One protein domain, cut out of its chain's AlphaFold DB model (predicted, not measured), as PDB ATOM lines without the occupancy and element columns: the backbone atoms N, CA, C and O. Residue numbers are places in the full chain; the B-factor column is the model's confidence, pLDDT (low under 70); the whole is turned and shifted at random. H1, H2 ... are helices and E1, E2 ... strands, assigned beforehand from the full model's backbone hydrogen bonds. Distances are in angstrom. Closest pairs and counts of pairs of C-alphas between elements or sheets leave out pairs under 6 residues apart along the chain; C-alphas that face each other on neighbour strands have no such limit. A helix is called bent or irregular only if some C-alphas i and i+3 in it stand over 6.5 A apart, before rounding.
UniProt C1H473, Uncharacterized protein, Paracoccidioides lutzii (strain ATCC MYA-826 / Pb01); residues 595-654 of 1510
ATOM      1  N   LYS A 595      -9.758   6.392  54.842       83.79
ATOM      2  CA  LYS A 595      -8.749   6.544  53.778       83.79
ATOM      3  C   LYS A 595      -8.586   7.993  53.282       83.79
ATOM      4  O   LYS A 595      -7.853   8.217  52.321       83.79
ATOM      5  N   LYS A 596      -9.236   8.974  53.930       82.26
ATOM      6  CA  LYS A 596      -9.217  10.428  53.650       82.26
ATOM      7  C   LYS A 596      -9.408  10.787  52.170       82.26
ATOM      8  O   LYS A 596      -8.753  11.690  51.642       82.26
ATOM      9  N   ARG A 597     -10.321  10.082  51.496       82.63
ATOM     10  CA  ARG A 597     -10.778  10.395  50.137       82.63
ATOM     11  C   ARG A 597     -12.057  11.228  50.196       82.63
ATOM     12  O   ARG A 597     -12.941  10.966  51.004       82.63
ATOM     13  N   GLY A 598     -12.170  12.205  49.301       86.63
ATOM     14  CA  GLY A 598     -13.431  12.895  49.029       86.63
ATOM     15  C   GLY A 598     -14.066  12.403  47.728       86.63
ATOM     16  O   GLY A 598     -13.432  11.703  46.933       86.63
ATOM     17  N   PHE A 599     -15.303  12.818  47.479       92.23
ATOM     18  CA  PHE A 599     -16.041  12.508  46.255       92.23
ATOM     19  C   PHE A 599     -16.492  13.784  45.540       92.23
ATOM     20  O   PHE A 599     -16.612  14.850  46.143       92.23
ATOM     21  N   THR A 600     -16.774  13.669  44.245       90.92
ATOM     22  CA  THR A 600     -17.472  14.702  43.470       90.92
ATOM     23  C   THR A 600     -18.524  14.062  42.570       90.92
ATOM     24  O   THR A 600     -18.283  13.017  41.960       90.92
ATOM     25  N   CYS A 601     -19.720  14.649  42.507       93.74
ATOM     26  CA  CYS A 601     -20.827  14.107  41.723       93.74
ATOM     27  C   CYS A 601     -20.685  14.452  40.233       93.74
ATOM     28  O   CYS A 601     -20.802  15.614  39.861       93.74
ATOM     29  N   LYS A 602     -20.566  13.442  39.361       91.53
ATOM     30  CA  LYS A 602     -20.473  13.600  37.896       91.53
ATOM     31  C   LYS A 602     -21.610  14.419  37.273       91.53
ATOM     32  O   LYS A 602     -21.422  15.003  36.213       91.53
ATOM     33  N   PHE A 603     -22.790  14.417  37.895       90.13
ATOM     34  CA  PHE A 603     -23.981  15.084  37.365       90.13
ATOM     35  C   PHE A 603     -24.259  16.449  38.003       90.13
ATOM     36  O   PHE A 603     -24.543  17.395  37.280       90.13
ATOM     37  N   CYS A 604     -24.173  16.566  39.335       88.65
ATOM     38  CA  CYS A 604     -24.526  17.805  40.052       88.65
ATOM     39  C   CYS A 604     -23.349  18.536  40.705       88.65
ATOM     40  O   CYS A 604     -23.565  19.484  41.449       88.65
ATOM     41  N   SER A 605     -22.115  18.068  40.495       88.53
ATOM     42  CA  SER A 605     -20.866  18.637  41.027       88.53
ATOM     43  C   SER A 605     -20.781  18.821  42.551       88.53
ATOM     44  O   SER A 605     -19.754  19.295  43.039       88.53
ATOM     45  N   THR A 606     -21.795  18.410  43.329       89.21
ATOM     46  CA  THR A 606     -21.701  18.401  44.795       89.21
ATOM     47  C   THR A 606     -20.502  17.573  45.244       89.21
ATOM     48  O   THR A 606     -20.215  16.515  44.674       89.21
ATOM     49  N   ARG A 607     -19.837  18.050  46.297       90.12
ATOM     50  CA  ARG A 607     -18.765  17.347  47.013       90.12
ATOM     51  C   ARG A 607     -19.275  16.695  48.315       90.12
ATOM     52  O   ARG A 607     -18.503  16.066  49.029       90.12
ATOM     53  N   SER A 608     -20.579  16.798  48.611       86.35
ATOM     54  CA  SER A 608     -21.245  16.202  49.783       86.35
ATOM     55  C   SER A 608     -22.480  15.366  49.406       86.35
ATOM     56  O   SER A 608     -23.276  15.733  48.536       86.35
ATOM     57  N   SER A 609     -22.648  14.215  50.065       88.41
ATOM     58  CA  SER A 609     -23.844  13.368  49.983       88.41
ATOM     59  C   SER A 609     -23.905  12.393  51.158       88.41
ATOM     60  O   SER A 609     -22.862  11.945  51.621       88.41
ATOM     61  N   ARG A 610     -25.121  12.007  51.578       86.37
ATOM     62  CA  ARG A 610     -25.344  10.939  52.571       86.37
ATOM     63  C   ARG A 610     -24.890   9.553  52.103       86.37
ATOM     64  O   ARG A 610     -24.643   8.692  52.931       86.37
ATOM     65  N   LEU A 611     -24.842   9.320  50.791       87.73
ATOM     66  CA  LEU A 611     -24.470   8.052  50.162       87.73
ATOM     67  C   LEU A 611     -23.907   8.343  48.773       87.73
ATOM     68  O   LEU A 611     -24.484   9.143  48.026       87.73
ATOM     69  N   TRP A 612     -22.847   7.633  48.400       91.97
ATOM     70  CA  TRP A 612     -22.248   7.709  47.071       91.97
ATOM     71  C   TRP A 612     -22.461   6.413  46.285       91.97
ATOM     72  O   TRP A 612     -22.584   5.325  46.851       91.97
ATOM     73  N   ARG A 613     -22.565   6.535  44.959       90.24
ATOM     74  CA  ARG A 613     -22.676   5.420  44.007       90.24
ATOM     75  C   ARG A 613     -21.712   5.624  42.832       90.24
ATOM     76  O   ARG A 613     -21.318   6.758  42.543       90.24
ATOM     77  N   ARG A 614     -21.305   4.540  42.168       90.21
ATOM     78  CA  ARG A 614     -20.395   4.558  41.009       90.21
ATOM     79  C   ARG A 614     -21.040   5.336  39.853       90.21
ATOM     80  O   ARG A 614     -22.235   5.217  39.597       90.21
ATOM     81  N   ALA A 615     -20.254   6.165  39.165       89.27
ATOM     82  CA  ALA A 615     -20.757   7.021  38.091       89.27
ATOM     83  C   ALA A 615     -20.768   6.298  36.721       89.27
ATOM     84  O   ALA A 615     -19.791   5.622  36.389       89.27
ATOM     85  N   PRO A 616     -21.809   6.477  35.884       86.54
ATOM     86  CA  PRO A 616     -21.893   5.854  34.559       86.54
ATOM     87  C   PRO A 616     -20.781   6.336  33.632       86.54
ATOM     88  O   PRO A 616     -20.478   7.532  33.581       86.54
ATOM     89  N   GLY A 617     -20.187   5.422  32.862       83.57
ATOM     90  CA  GLY A 617     -19.134   5.749  31.894       83.57
ATOM     91  C   GLY A 617     -17.936   6.497  32.499       83.57
ATOM     92  O   GLY A 617     -17.404   7.411  31.868       83.57
ATOM     93  N   THR A 618     -17.560   6.188  33.741       80.66
ATOM     94  CA  THR A 618     -16.361   6.712  34.414       80.66
ATOM     95  C   THR A 618     -15.370   5.565  34.631       80.66
ATOM     96  O   THR A 618     -15.731   4.600  35.302       80.66
ATOM     97  N   PRO A 619     -14.134   5.636  34.100       77.74
ATOM     98  CA  PRO A 619     -13.105   4.638  34.385       77.74
ATOM     99  C   PRO A 619     -12.769   4.552  35.887       77.74
ATOM    100  O   PRO A 619     -12.687   5.599  36.544       77.74
ATOM    101  N   PRO A 620     -12.512   3.353  36.441       71.17
ATOM    102  CA  PRO A 620     -11.937   3.213  37.777       71.17
ATOM    103  C   PRO A 620     -10.654   4.045  37.927       71.17
ATOM    104  O   PRO A 620      -9.861   4.162  36.994       71.17
ATOM    105  N   GLY A 621     -10.489   4.674  39.089       72.84
ATOM    106  CA  GLY A 621      -9.397   5.607  39.390       72.84
ATOM    107  C   GLY A 621      -9.582   7.044  38.892       72.84
ATOM    108  O   GLY A 621      -8.715   7.873  39.154       72.84
ATOM    109  N   THR A 622     -10.686   7.385  38.212       80.29
ATOM    110  CA  THR A 622     -10.931   8.776  37.787       80.29
ATOM    111  C   THR A 622     -11.145   9.689  38.999       80.29
ATOM    112  O   THR A 622     -12.177   9.613  39.674       80.29
ATOM    113  N   THR A 623     -10.201  10.600  39.232       82.34
ATOM    114  CA  THR A 623     -10.285  11.629  40.275       82.34
ATOM    115  C   THR A 623     -10.121  13.039  39.716       82.34
ATOM    116  O   THR A 623      -9.346  13.246  38.785       82.34
ATOM    117  N   VAL A 624     -10.786  14.016  40.330       80.29
ATOM    118  CA  VAL A 624     -10.639  15.454  40.044       80.29
ATOM    119  C   VAL A 624      -9.747  16.096  41.116       80.29
ATOM    120  O   VAL A 624      -9.899  15.736  42.287       80.29
ATOM    121  N   PRO A 625      -8.836  17.030  40.780       73.97
ATOM    122  CA  PRO A 625      -8.101  17.799  41.782       73.97
ATOM    123  C   PRO A 625      -9.027  18.557  42.743       73.97
ATOM    124  O   PRO A 625     -10.118  18.993  42.369       73.97
ATOM    125  N   VAL A 626      -8.570  18.744  43.979       71.22
ATOM    126  CA  VAL A 626      -9.110  19.771  44.880       71.22
ATOM    127  C   VAL A 626      -8.440  21.113  44.563       71.22
ATOM    128  O   VAL A 626      -7.333  21.159  44.030       71.22
ATOM    129  N   ASP A 627      -9.121  22.215  44.866       63.54
ATOM    130  CA  ASP A 627      -8.585  23.569  44.768       63.54
ATOM    131  C   ASP A 627      -7.958  23.958  46.118       63.54
ATOM    132  O   ASP A 627      -8.673  24.053  47.119       63.54
ATOM    133  N   LEU A 628      -6.643  24.216  46.160       55.74
ATOM    134  CA  LEU A 628      -5.813  24.273  47.389       55.74
ATOM    135  C   LEU A 628      -6.223  25.325  48.446       55.74
ATOM    136  O   LEU A 628      -5.580  25.459  49.487       55.74
ATOM    137  N   LYS A 629      -7.236  26.150  48.170       55.67
ATOM    138  CA  LYS A 629      -7.544  27.376  48.914       55.67
ATOM    139  C   LYS A 629      -8.355  27.195  50.202       55.67
ATOM    140  O   LYS A 629      -8.618  28.211  50.844       55.67
ATOM    141  N   ARG A 630      -8.753  25.975  50.603       54.59
ATOM    142  CA  ARG A 630      -9.475  25.801  51.884       54.59
ATOM    143  C   ARG A 630      -9.151  24.577  52.745       54.59
ATOM    144  O   ARG A 630      -9.085  24.758  53.954       54.59
ATOM    145  N   ASP A 631      -8.859  23.402  52.181       52.53
ATOM    146  CA  ASP A 631      -8.638  22.185  52.985       52.53
ATOM    147  C   ASP A 631      -7.349  21.442  52.618       52.53
ATOM    148  O   ASP A 631      -7.227  20.857  51.544       52.53
ATOM    149  N   LYS A 632      -6.392  21.387  53.554       53.80
ATOM    150  CA  LYS A 632      -5.114  20.667  53.392       53.80
ATOM    151  C   LYS A 632      -5.233  19.138  53.601       53.80
ATOM    152  O   LYS A 632      -4.266  18.515  54.034       53.80
ATOM    153  N   ALA A 633      -6.412  18.555  53.353       57.27
ATOM    154  CA  ALA A 633      -6.751  17.183  53.758       57.27
ATOM    155  C   ALA A 633      -7.335  16.252  52.665       57.27
ATOM    156  O   ALA A 633      -7.487  15.063  52.952       57.27
ATOM    157  N   VAL A 634      -7.605  16.721  51.428       63.14
ATOM    158  CA  VAL A 634      -7.963  15.846  50.285       63.14
ATOM    159  C   VAL A 634      -7.170  16.172  48.980       63.14
ATOM    160  O   VAL A 634      -7.348  17.250  48.439       63.14
ATOM    161  N   GLN A 635      -6.317  15.275  48.421       61.85
ATOM    162  CA  GLN A 635      -5.531  15.463  47.163       61.85
ATOM    163  C   GLN A 635      -6.463  15.490  45.947       61.85
ATOM    164  O   GLN A 635      -6.198  16.179  44.962       61.85
ATOM    165  N   SER A 636      -7.484  14.638  45.994       75.08
ATOM    166  CA  SER A 636      -8.186  14.132  44.829       75.08
ATOM    167  C   SER A 636      -9.585  13.648  45.223       75.08
ATOM    168  O   SER A 636      -9.767  12.951  46.223       75.08
ATOM    169  N   LEU A 637     -10.585  14.043  44.435       85.19
ATOM    170  CA  LEU A 637     -11.992  13.691  44.616       85.19
ATOM    171  C   LEU A 637     -12.376  12.593  43.628       85.19
ATOM    172  O   LEU A 637     -12.329  12.817  42.418       85.19
ATOM    173  N   THR A 638     -12.790  11.426  44.115       87.37
ATOM    174  CA  THR A 638     -13.262  10.327  43.263       87.37
ATOM    175  C   THR A 638     -14.566  10.717  42.563       87.37
ATOM    176  O   THR A 638     -15.503  11.205  43.200       87.37
ATOM    177  N   VAL A 639     -14.645  10.502  41.245       90.95
ATOM    178  CA  VAL A 639     -15.847  10.824  40.457       90.95
ATOM    179  C   VAL A 639     -16.936   9.773  40.696       90.95
ATOM    180  O   VAL A 639     -16.872   8.652  40.190       90.95
ATOM    181  N   ALA A 640     -17.962  10.168  41.441       91.95
ATOM    182  CA  ALA A 640     -19.096   9.349  41.859       91.95
ATOM    183  C   ALA A 640     -20.425  10.001  41.426       91.95
ATOM    184  O   ALA A 640     -20.436  10.980  40.680       91.95
ATOM    185  N   ILE A 641     -21.563   9.487  41.889       92.59
ATOM    186  CA  ILE A 641     -22.846  10.201  41.896       92.59
ATOM    187  C   ILE A 641     -23.460  10.173  43.299       92.59
ATOM    188  O   ILE A 641     -23.338   9.188  44.026       92.59
ATOM    189  N   CYS A 642     -24.089  11.280  43.692       92.20
ATOM    190  CA  CYS A 642     -24.733  11.432  44.996       92.20
ATOM    191  C   CYS A 642     -26.082  10.688  45.053       92.20
ATOM    192  O   CYS A 642     -26.676  10.402  44.013       92.20
ATOM    193  N   SER A 643     -26.602  10.435  46.259       88.75
ATOM    194  CA  SER A 643     -27.872   9.721  46.501       88.75
ATOM    195  C   SER A 643     -29.035  10.170  45.591       88.75
ATOM    196  O   SER A 643     -29.630   9.330  44.916       88.75
ATOM    197  N   ARG A 644     -29.303  11.483  45.487       85.73
ATOM    198  CA  ARG A 644     -30.361  12.057  44.627       85.73
ATOM    199  C   ARG A 644     -30.161  11.711  43.148       85.73
ATOM    200  O   ARG A 644     -31.072  11.222  42.487       85.73
ATOM    201  N   CYS A 645     -28.945  11.920  42.643       90.80
ATOM    202  CA  CYS A 645     -28.569  11.582  41.271       90.80
ATOM    203  C   CYS A 645     -28.639  10.073  40.994       90.80
ATOM    204  O   CYS A 645     -28.962   9.672  39.880       90.80
ATOM    205  N   ALA A 646     -28.346   9.238  41.994       88.49
ATOM    206  CA  ALA A 646     -28.354   7.787  41.867       88.49
ATOM    207  C   ALA A 646     -29.768   7.195  41.764       88.49
ATOM    208  O   ALA A 646     -29.945   6.234  41.020       88.49
ATOM    209  N   VAL A 647     -30.774   7.756  42.446       87.49
ATOM    210  CA  VAL A 647     -32.175   7.303  42.314       87.49
ATOM    211  C   VAL A 647     -32.708   7.609  40.915       87.49
ATOM    212  O   VAL A 647     -33.128   6.695  40.201       87.49
ATOM    213  N   LEU A 648     -32.597   8.874  40.497       88.27
ATOM    214  CA  LEU A 648     -32.966   9.361  39.164       88.27
ATOM    215  C   LEU A 648     -32.326   8.513  38.056       88.27
ATOM    216  O   LEU A 648     -33.015   7.979  37.181       88.27
ATOM    217  N   TRP A 649     -31.008   8.314  38.137       91.53
ATOM    218  CA  TRP A 649     -30.275   7.547  37.139       91.53
ATOM    219  C   TRP A 649     -30.598   6.059  37.189       91.53
ATOM    220  O   TRP A 649     -30.877   5.475  36.144       91.53
ATOM    221  N   ARG A 650     -30.599   5.422  38.369       89.77
ATOM    222  CA  ARG A 650     -30.654   3.955  38.428       89.77
ATOM    223  C   ARG A 650     -32.048   3.358  38.327       89.77
ATOM    224  O   ARG A 650     -32.212   2.391  37.587       89.77
ATOM    225  N   LYS A 651     -33.061   3.939  38.979       89.69
ATOM    226  CA  LYS A 651     -34.449   3.465  38.834       89.69
ATOM    227  C   LYS A 651     -35.060   3.866  37.491       89.69
ATOM    228  O   LYS A 651     -35.752   3.058  36.870       89.69
ATOM    229  N   TYR A 652     -34.780   5.073  36.998       89.20
ATOM    230  CA  TYR A 652     -35.523   5.647  35.867       89.20
ATOM    231  C   TYR A 652     -34.681   5.911  34.606       89.20
ATOM    232  O   TYR A 652     -35.245   6.050  33.526       89.20
ATOM    233  N   GLY A 653     -33.347   5.912  34.690       87.15
ATOM    234  CA  GLY A 653     -32.467   6.250  33.560       87.15
ATOM    235  C   GLY A 653     -32.299   7.755  33.325       87.15
ATOM    236  O   GLY A 653     -31.798   8.152  32.271       87.15
ATOM    237  N   ILE A 654     -32.719   8.588  34.284       86.27
ATOM    238  CA  ILE A 654     -32.680  10.052  34.214       86.27
ATOM    239  C   ILE A 654     -31.284  10.531  34.625       86.27
ATOM    240  O   ILE A 654     -30.861  10.329  35.764       86.27
TER     241      ILE A 654
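This is residues 595 to 654 of the 1510 residues of an uncharacterized protein of Paracoccidioides lutzii (strain ATCC MYA-826 / Pb01) (UniProt C1H473). One long strand, E4, runs through the middle of a small, strongly twisted sheet, and three short strands pair along it: E3 beside its first part, E2 beside its last part, and E1 on its other side. The chain goes straight from E4 into a single helix, H1, which makes one end of an elongated outline, while a loop between E3 and E4 makes the other end. The printed part has 60 residues with four named strands and one named helix, in the order E1, E2, E3, E4, H1; E1 is parallel to E4, E2 and E3 antiparallel to it. The class is mixed, helices and strands, with under half of the residues in named elements. The whole is compact, with a radius of gyration of the C-alphas of 11.9 A, and spans 38 by 22 by 19 A.

E1 is residues 598 to 601, 10.5 A long, and begins at C-alpha 598 at (-13.431, 12.895, 49.029). E2 is residues 612 to 614, 7.1 A, and E3 is residues 623 to 625, 6.7 A. E4 is residues 636 to 642, 16.8 A, from C-alpha 636 at (-8.186, 14.132, 44.829). H1 is residues 643 to 652, 13.7 A, and ends at C-alpha 652 at (-35.523, 5.647, 35.867). H1 is neither bent nor irregular, but only just: C-alphas 648 and 651 are 6.1 A apart.

The sheet is branched, and E4 has three neighbours in staggered pairing. E1 lies on one side of E4, parallel, at 46 degrees between directions; N 638 and O 598 are 2.9 A apart, within hydrogen-bond range. E2 and E3 lie on the other side. E3 is antiparallel to E4 at 122 degrees, beside residues 636 to 638, and the two form a hairpin, with N 637 and O 624 at 2.8 A. E2 is antiparallel to E4 beside residues 640 to 642, with N 641 and O 613 at 2.8 A. E2 and E3 are apart. H1 is on the sheet at a height over the sheet of 9.9 A and stands up from it, its line rising 47 degrees. It is over E2 and, only just, over E4, on which 3 of its C-alphas fall. The closest C-alphas of E2 and H1 are those of Trp 612 and Ser 643, 6.0 A apart. In H1 every O i to N i+4 pair is within hydrogen-bond range.

The two C-alphas farthest apart are those of Lys 632 and Tyr 652, at 38.2 A. The printed part has no cut. The link from E4 to H1 is tight, the other three are short, and none is long. The mean pLDDT of the printed part is 82.0, and residues 627 to 635 are under 70.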